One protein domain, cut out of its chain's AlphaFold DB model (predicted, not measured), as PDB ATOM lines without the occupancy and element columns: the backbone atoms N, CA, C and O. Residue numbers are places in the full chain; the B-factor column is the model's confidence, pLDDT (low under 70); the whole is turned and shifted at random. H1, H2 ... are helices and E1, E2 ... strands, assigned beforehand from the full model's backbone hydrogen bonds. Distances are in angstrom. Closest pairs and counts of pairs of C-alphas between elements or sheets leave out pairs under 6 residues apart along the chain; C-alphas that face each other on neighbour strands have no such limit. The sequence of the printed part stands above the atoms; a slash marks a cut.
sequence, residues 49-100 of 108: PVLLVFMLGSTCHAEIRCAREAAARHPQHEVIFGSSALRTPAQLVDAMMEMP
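AT A GLANCE: This is residues 49 to 100 of the 108 residues of the protein "Hypothetical protein" of Coccolithus braarudii (UniProt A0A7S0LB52). Two parallel strands, E1 and E2, lie side by side as a narrow ribbon, and helix H1 runs back alongside them, next to E2, joining the end of E1 to the start of E2. A second, shorter helix, H2, lies beyond the end of this strand-helix-strand body, apart from E1 and H1, and lengthens the model into a rod. The printed part has 52 residues, with two named strands and two named helices in the order E1, H1, E2, H2, and its class is mixed, helices and strands. The whole is loose, with a radius of gyration of the C-alphas of 13.3 A, and spans 43 by 16 by 8 A.

IN THESE COORDINATES: E1, residues 50 to 55, starts with C-alpha 50 at (-42.787, 24.720, 10.781) and is 16.3 A long from first to last C-alpha. E2, residues 78 to 83, is 16.9 A long. H1, residues 61 to 73, is 18.5 A long and starts with C-alpha 61 at (-31.667, 8.152, 4.708). H2, residues 89 to 97, is 12.7 A long and ends with C-alpha 97 at (-11.386, 7.075, 10.665).

HOW THE PARTS SIT: E1 and E2 are parallel neighbours, with 15 degrees between their directions. The C-alphas of Leu 52 and Ile 80 face each other at 4.8 A. N 51 and O 78, 2.8 A apart, and N 80 and O 51, 2.9 A apart, are within hydrogen-bond range. E1, H1 and E2 form a strand-helix-strand unit, two parallel neighbour strands with a helix between them in the chain, and its crossover is right-handed. The closest C-alphas of H1 and E2 are those of Ala 71 and Val 79, 5.7 A apart. H2 is apart from E1 and from H1. In H1 and H2 every O i to N i+4 pair is within hydrogen-bond range.

THE WHOLE: The two C-alphas farthest apart are those of Gln 76 and Pro 100, at 44.0 A. The printed part has no cut, and its three links, E1 to H1, H1 to E2 and E2 to H2, are tight. The mean pLDDT of the printed part is 92.8, and no printed residue is under 70.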
ATOM      1  N   PRO A  49     -47.481  25.539  11.040       88.31
ATOM      2  CA  PRO A  49     -46.356  25.515  11.964       88.31
ATOM      3  C   PRO A  49     -45.188  24.713  11.378       88.31
ATOM      4  O   PRO A  49     -45.370  23.573  10.939       88.31
ATOM      5  N   VAL A  50     -43.994  25.310  11.373       91.06
ATOM      6  CA  VAL A  50     -42.787  24.720  10.781       91.06
ATOM      7  C   VAL A  50     -41.870  24.188  11.879       91.06
ATOM      8  O   VAL A  50     -41.437  24.933  12.756       91.06
ATOM      9  N   LEU A  51     -41.525  22.904  11.806       92.12
ATOM     10  CA  LEU A  51     -40.465  22.282  12.591       92.12
ATOM     11  C   LEU A  51     -39.202  22.179  11.733       92.12
ATOM     12  O   LEU A  51     -39.168  21.428  10.759       92.12
ATOM     13  N   LEU A  52     -38.153  22.905  12.122       95.12
ATOM     14  CA  LEU A  52     -36.852  22.862  11.462       95.12
ATOM     15  C   LEU A  52     -35.847  22.086  12.318       95.12
ATOM     16  O   LEU A  52     -35.586  22.448  13.462       95.12
ATOM     17  N   VAL A  53     -35.269  21.028  11.751       94.94
ATOM     18  CA  VAL A  53     -34.254  20.188  12.398       94.94
ATOM     19  C   VAL A  53     -32.973  20.240  11.580       94.94
ATOM     20  O   VAL A  53     -32.988  19.941  10.386       94.94
ATOM     21  N   PHE A  54     -31.859  20.595  12.221       95.31
ATOM     22  CA  PHE A  54     -30.540  20.582  11.596       95.31
ATOM     23  C   PHE A  54     -29.573  19.695  12.383       95.31
ATOM     24  O   PHE A  54     -29.246  19.991  13.531       95.31
ATOM     25  N   MET A  55     -29.108  18.613  11.759       94.88
ATOM     26  CA  MET A  55     -28.156  17.674  12.355       94.88
ATOM     27  C   MET A  55     -26.711  18.126  12.123       94.88
ATOM     28  O   MET A  55     -26.294  18.349  10.982       94.88
ATOM     29  N   LEU A  56     -25.932  18.203  13.204       92.00
ATOM     30  CA  LEU A  56     -24.489  18.437  13.136       92.00
ATOM     31  C   LEU A  56     -23.750  17.145  12.764       92.00
ATOM     32  O   LEU A  56     -24.027  16.079  13.310       92.00
ATOM     33  N   GLY A  57     -22.787  17.249  11.848       88.38
ATOM     34  CA  GLY A  57     -22.009  16.115  11.347       88.38
ATOM     35  C   GLY A  57     -22.608  15.551  10.062       88.38
ATOM     36  O   GLY A  57     -22.295  16.026   8.967       88.38
ATOM     37  N   SER A  58     -23.474  14.550  10.172       92.25
ATOM     38  CA  SER A  58     -24.156  13.981   9.009       92.25
ATOM     39  C   SER A  58     -25.509  13.395   9.363       92.25
ATOM     40  O   SER A  58     -25.755  13.057  10.515       92.25
ATOM     41  N   THR A  59     -26.339  13.203   8.345       95.06
ATOM     42  CA  THR A  59     -27.566  12.416   8.431       95.06
ATOM     43  C   THR A  59     -27.515  11.191   7.524       95.06
ATOM     44  O   THR A  59     -26.713  11.122   6.589       95.06
ATOM     45  N   CYS A  60     -28.411  10.242   7.770       93.75
ATOM     46  CA  CYS A  60     -28.679   9.095   6.922       93.75
ATOM     47  C   CYS A  60     -30.105   9.125   6.342       93.75
ATOM     48  O   CYS A  60     -30.999   9.843   6.793       93.75
ATOM     49  N   HIS A  61     -30.352   8.270   5.349       93.06
ATOM     50  CA  HIS A  61     -31.667   8.152   4.708       93.06
ATOM     51  C   HIS A  61     -32.782   7.738   5.681       93.06
ATOM     52  O   HIS A  61     -33.938   8.102   5.469       93.06
ATOM     53  N   ALA A  62     -32.452   7.001   6.747       93.94
ATOM     54  CA  ALA A  62     -33.432   6.593   7.747       93.94
ATOM     55  C   ALA A  62     -33.998   7.799   8.515       93.94
ATOM     56  O   ALA A  62     -35.208   7.876   8.707       93.94
ATOM     57  N   GLU A  63     -33.162   8.773   8.880       94.94
ATOM     58  CA  GLU A  63     -33.595   9.990   9.582       94.94
ATOM     59  C   GLU A  63     -34.459  10.881   8.681       94.94
ATOM     60  O   GLU A  63     -35.517  11.354   9.100       94.94
ATOM     61  N   ILE A  64     -34.076  11.028   7.406       94.56
ATOM     62  CA  ILE A  64     -34.886  11.745   6.409       94.56
ATOM     63  C   ILE A  64     -36.249  11.065   6.231       94.56
ATOM     64  O   ILE A  64     -37.277  11.743   6.156       94.56
ATOM     65  N   ARG A  65     -36.284   9.724   6.192       95.75
ATOM     66  CA  ARG A  65     -37.537   8.964   6.127       95.75
ATOM     67  C   ARG A  65     -38.406   9.233   7.357       95.75
ATOM     68  O   ARG A  65     -39.583   9.530   7.185       95.75
ATOM     69  N   CYS A  66     -37.837   9.218   8.563       94.81
ATOM     70  CA  CYS A  66     -38.566   9.539   9.793       94.81
ATOM     71  C   CYS A  66     -39.172  10.951   9.757       94.81
ATOM     72  O   CYS A  66     -40.330  11.127  10.130       94.81
ATOM     73  N   ALA A  67     -38.439  11.949   9.252       94.12
ATOM     74  CA  ALA A  67     -38.967  13.305   9.090       94.12
ATOM     75  C   ALA A  67     -40.175  13.348   8.135       94.12
ATOM     76  O   ALA A  67     -41.165  14.028   8.406       94.12
ATOM     77  N   ARG A  68     -40.134  12.580   7.036       94.31
ATOM     78  CA  ARG A  68     -41.259  12.456   6.093       94.31
ATOM     79  C   ARG A  68     -42.451  11.723   6.696       94.31
ATOM     80  O   ARG A  68     -43.581  12.161   6.504       94.31
ATOM     81  N   GLU A  69     -42.214  10.645   7.436       95.94
ATOM     82  CA  GLU A  69     -43.261   9.906   8.148       95.94
ATOM     83  C   GLU A  69     -43.942  10.783   9.209       95.94
ATOM     84  O   GLU A  69     -45.167  10.772   9.323       95.94
ATOM     85  N   ALA A  70     -43.171  11.597   9.938       92.06
ATOM     86  CA  ALA A  70     -43.704  12.564  10.892       92.06
ATOM     87  C   ALA A  70     -44.565  13.634  10.198       92.06
ATOM     88  O   ALA A  70     -45.693  13.878  10.622       92.06
ATOM     89  N   ALA A  71     -44.086  14.208   9.088       92.50
ATOM     90  CA  ALA A  71     -44.855  15.174   8.301       92.50
ATOM     91  C   ALA A  71     -46.161  14.572   7.748       92.50
ATOM     92  O   ALA A  71     -47.202  15.223   7.756       92.50
ATOM     93  N   ALA A  72     -46.132  13.307   7.317       92.81
ATOM     94  CA  ALA A  72     -47.315  12.609   6.815       92.81
ATOM     95  C   ALA A  72     -48.380  12.384   7.904       92.81
ATOM     96  O   ALA A  72     -49.573  12.440   7.613       92.81
ATOM     97  N   ARG A  73     -47.967  12.158   9.159       95.31
ATOM     98  CA  ARG A  73     -48.884  12.019  10.308       95.31
ATOM     99  C   ARG A  73     -49.466  13.348  10.780       95.31
ATOM    100  O   ARG A  73     -50.531  13.353  11.392       95.31
ATOM    101  N   HIS A  74     -48.801  14.459  10.474       92.25
ATOM    102  CA  HIS A  74     -49.218  15.795  10.885       92.25
ATOM    103  C   HIS A  74     -49.305  16.747   9.679       92.25
ATOM    104  O   HIS A  74     -48.500  17.668   9.581       92.25
ATOM    105  N   PRO A  75     -50.312  16.611   8.787       88.88
ATOM    106  CA  PRO A  75     -50.401  17.394   7.541       88.88
ATOM    107  C   PRO A  75     -50.553  18.910   7.738       88.88
ATOM    108  O   PRO A  75     -50.358  19.697   6.801       88.88
ATOM    109  N   GLN A  76     -50.958  19.310   8.945       90.50
ATOM    110  CA  GLN A  76     -51.062  20.703   9.373       90.50
ATOM    111  C   GLN A  76     -49.701  21.321   9.718       90.50
ATOM    112  O   GLN A  76     -49.618  22.536   9.797       90.50
ATOM    113  N   HIS A  77     -48.654  20.510   9.885       88.50
ATOM    114  CA  HIS A  77     -47.299  20.946  10.205       88.50
ATOM    115  C   HIS A  77     -46.379  20.715   9.006       88.50
ATOM    116  O   HIS A  77     -46.550  19.768   8.236       88.50
ATOM    117  N   GLU A  78     -45.373  21.567   8.865       90.25
ATOM    118  CA  GLU A  78     -44.287  21.371   7.913       90.25
ATOM    119  C   GLU A  78     -43.031  20.923   8.662       90.25
ATOM    120  O   GLU A  78     -42.663  21.511   9.673       90.25
ATOM    121  N   VAL A  79     -42.368  19.868   8.180       92.44
ATOM    122  CA  VAL A  79     -41.107  19.386   8.759       92.44
ATOM    123  C   VAL A  79     -39.995  19.580   7.740       92.44
ATOM    124  O   VAL A  79     -39.993  18.953   6.678       92.44
ATOM    125  N   ILE A  80     -39.032  20.432   8.085       93.19
ATOM    126  CA  ILE A  80     -37.832  20.702   7.298       93.19
ATOM    127  C   ILE A  80     -36.651  20.063   8.019       93.19
ATOM    128  O   ILE A  80     -36.344  20.399   9.161       93.19
ATOM    129  N   PHE A  81     -35.977  19.142   7.341       94.44
ATOM    130  CA  PHE A  81     -34.858  18.397   7.899       94.44
ATOM    131  C   PHE A  81     -33.595  18.649   7.075       94.44
ATOM    132  O   PHE A  81     -33.598  18.474   5.855       94.44
ATOM    133  N   GLY A  82     -32.521  19.062   7.742       94.19
ATOM    134  CA  GLY A  82     -31.236  19.387   7.138       94.19
ATOM    135  C   GLY A  82     -30.063  18.799   7.915       94.19
ATOM    136  O   GLY A  82     -30.181  18.388   9.068       94.19
ATOM    137  N   SER A  83     -28.907  18.753   7.266       95.94
ATOM    138  CA  SER A  83     -27.644  18.368   7.897       95.94
ATOM    139  C   SER A  83     -26.472  18.964   7.127       95.94
ATOM    140  O   SER A  83     -26.639  19.411   5.989       95.94
ATOM    141  N   SER A  84     -25.280  18.928   7.719       92.94
ATOM    142  CA  SER A  84     -24.045  19.304   7.024       92.94
ATOM    143  C   SER A  84     -23.624  18.317   5.927       92.94
ATOM    144  O   SER A  84     -22.928  18.719   4.999       92.94
ATOM    145  N   ALA A  85     -24.038  17.048   6.001       91.94
ATOM    146  CA  ALA A  85     -23.745  16.042   4.981       91.94
ATOM    147  C   ALA A  85     -24.763  14.893   5.004       91.94
ATOM    148  O   ALA A  85     -25.103  14.381   6.068       91.94
ATOM    149  N   LEU A  86     -25.180  14.417   3.830       94.44
ATOM    150  CA  LEU A  86     -25.908  13.153   3.697       94.44
ATOM    151  C   LEU A  86     -24.902  12.021   3.488       94.44
ATOM    152  O   LEU A  86     -24.141  12.054   2.522       94.44
ATOM    153  N   ARG A  87     -24.896  11.031   4.383       91.75
ATOM    154  CA  ARG A  87     -23.945   9.917   4.349       91.75
ATOM    155  C   ARG A  87     -24.635   8.562   4.396       91.75
ATOM    156  O   ARG A  87     -25.689   8.377   5.011       91.75
ATOM    157  N   THR A  88     -24.008   7.590   3.747       93.25
ATOM    158  CA  THR A  88     -24.259   6.172   4.011       93.25
ATOM    159  C   THR A  88     -23.516   5.737   5.281       93.25
ATOM    160  O   THR A  88     -22.579   6.418   5.706       93.25
ATOM    161  N   PRO A  89     -23.881   4.592   5.885       92.12
ATOM    162  CA  PRO A  89     -23.145   4.064   7.032       92.12
ATOM    163  C   PRO A  89     -21.644   3.888   6.759       92.12
ATOM    164  O   PRO A  89     -20.833   4.243   7.605       92.12
ATOM    165  N   ALA A  90     -21.272   3.419   5.562       93.94
ATOM    166  CA  ALA A  90     -19.869   3.262   5.173       93.94
ATOM    167  C   ALA A  90     -19.131   4.612   5.145       93.94
ATOM    168  O   ALA A  90     -18.119   4.771   5.813       93.94
ATOM    169  N   GLN A  91     -19.709   5.622   4.488       93.19
ATOM    170  CA  GLN A  91     -19.128   6.969   4.422       93.19
ATOM    171  C   GLN A  91     -19.001   7.642   5.792       93.19
ATOM    172  O   GLN A  91     -18.125   8.479   6.001       93.19
ATOM    173  N   LEU A  92     -19.910   7.333   6.720       92.62
ATOM    174  CA  LEU A  92     -19.797   7.811   8.091       92.62
ATOM    175  C   LEU A  92     -18.594   7.168   8.786       92.62
ATOM    176  O   LEU A  92     -17.807   7.892   9.384       92.62
ATOM    177  N   VAL A  93     -18.437   5.847   8.673       93.81
ATOM    178  CA  VAL A  93     -17.294   5.121   9.245       93.81
ATOM    179  C   VAL A  93     -15.977   5.623   8.660       93.81
ATOM    180  O   VAL A  93     -15.080   5.954   9.428       93.81
ATOM    181  N   ASP A  94     -15.880   5.756   7.338       94.25
ATOM    182  CA  ASP A  94     -14.669   6.252   6.670       94.25
ATOM    183  C   ASP A  94     -14.281   7.635   7.205       94.25
ATOM    184  O   ASP A  94     -13.163   7.854   7.666       94.25
ATOM    185  N   ALA A  95     -15.249   8.547   7.282       90.50
ATOM    186  CA  ALA A  95     -15.002   9.880   7.805       90.50
ATOM    187  C   ALA A  95     -14.677   9.906   9.305       90.50
ATOM    188  O   ALA A  95     -14.025  10.842   9.759       90.50
ATOM    189  N   MET A  96     -15.134   8.922  10.089       90.38
ATOM    190  CA  MET A  96     -14.729   8.787  11.489       90.38
ATOM    191  C   MET A  96     -13.268   8.356  11.614       90.38
ATOM    192  O   MET A  96     -12.586   8.816  12.526       90.38
ATOM    193  N   MET A  97     -12.785   7.513  10.700       92.81
ATOM    194  CA  MET A  97     -11.386   7.075  10.665       92.81
ATOM    195  C   MET A  97     -10.438   8.188  10.208       92.81
ATOM    196  O   MET A  97      -9.275   8.204  10.598       92.81
ATOM    197  N   GLU A  98     -10.937   9.138   9.418       92.38
ATOM    198  CA  GLU A  98     -10.193  10.323   8.976       92.38
ATOM    199  C   GLU A  98     -10.152  11.449  10.024       92.38
ATOM    200  O   GLU A  98      -9.434  12.435   9.836       92.38
ATOM    201  N   MET A  99     -10.910  11.345  11.125       88.06
ATOM    202  CA  MET A  99     -10.942  12.412  12.123       88.06
ATOM    203  C   MET A  99      -9.592  12.532  12.843       88.06
ATOM    204  O   MET A  99      -9.105  11.550  13.413       88.06
ATOM    205  N   PRO A 100      -8.997  13.740  12.886       88.25
ATOM    206  CA  PRO A 100      -7.785  13.951  13.652       88.25
ATOM    207  C   PRO A 100      -8.071  13.743  15.148       88.25
ATOM    208  O   PRO A 100      -9.186  14.011  15.611       88.25
TER     209      PRO A 100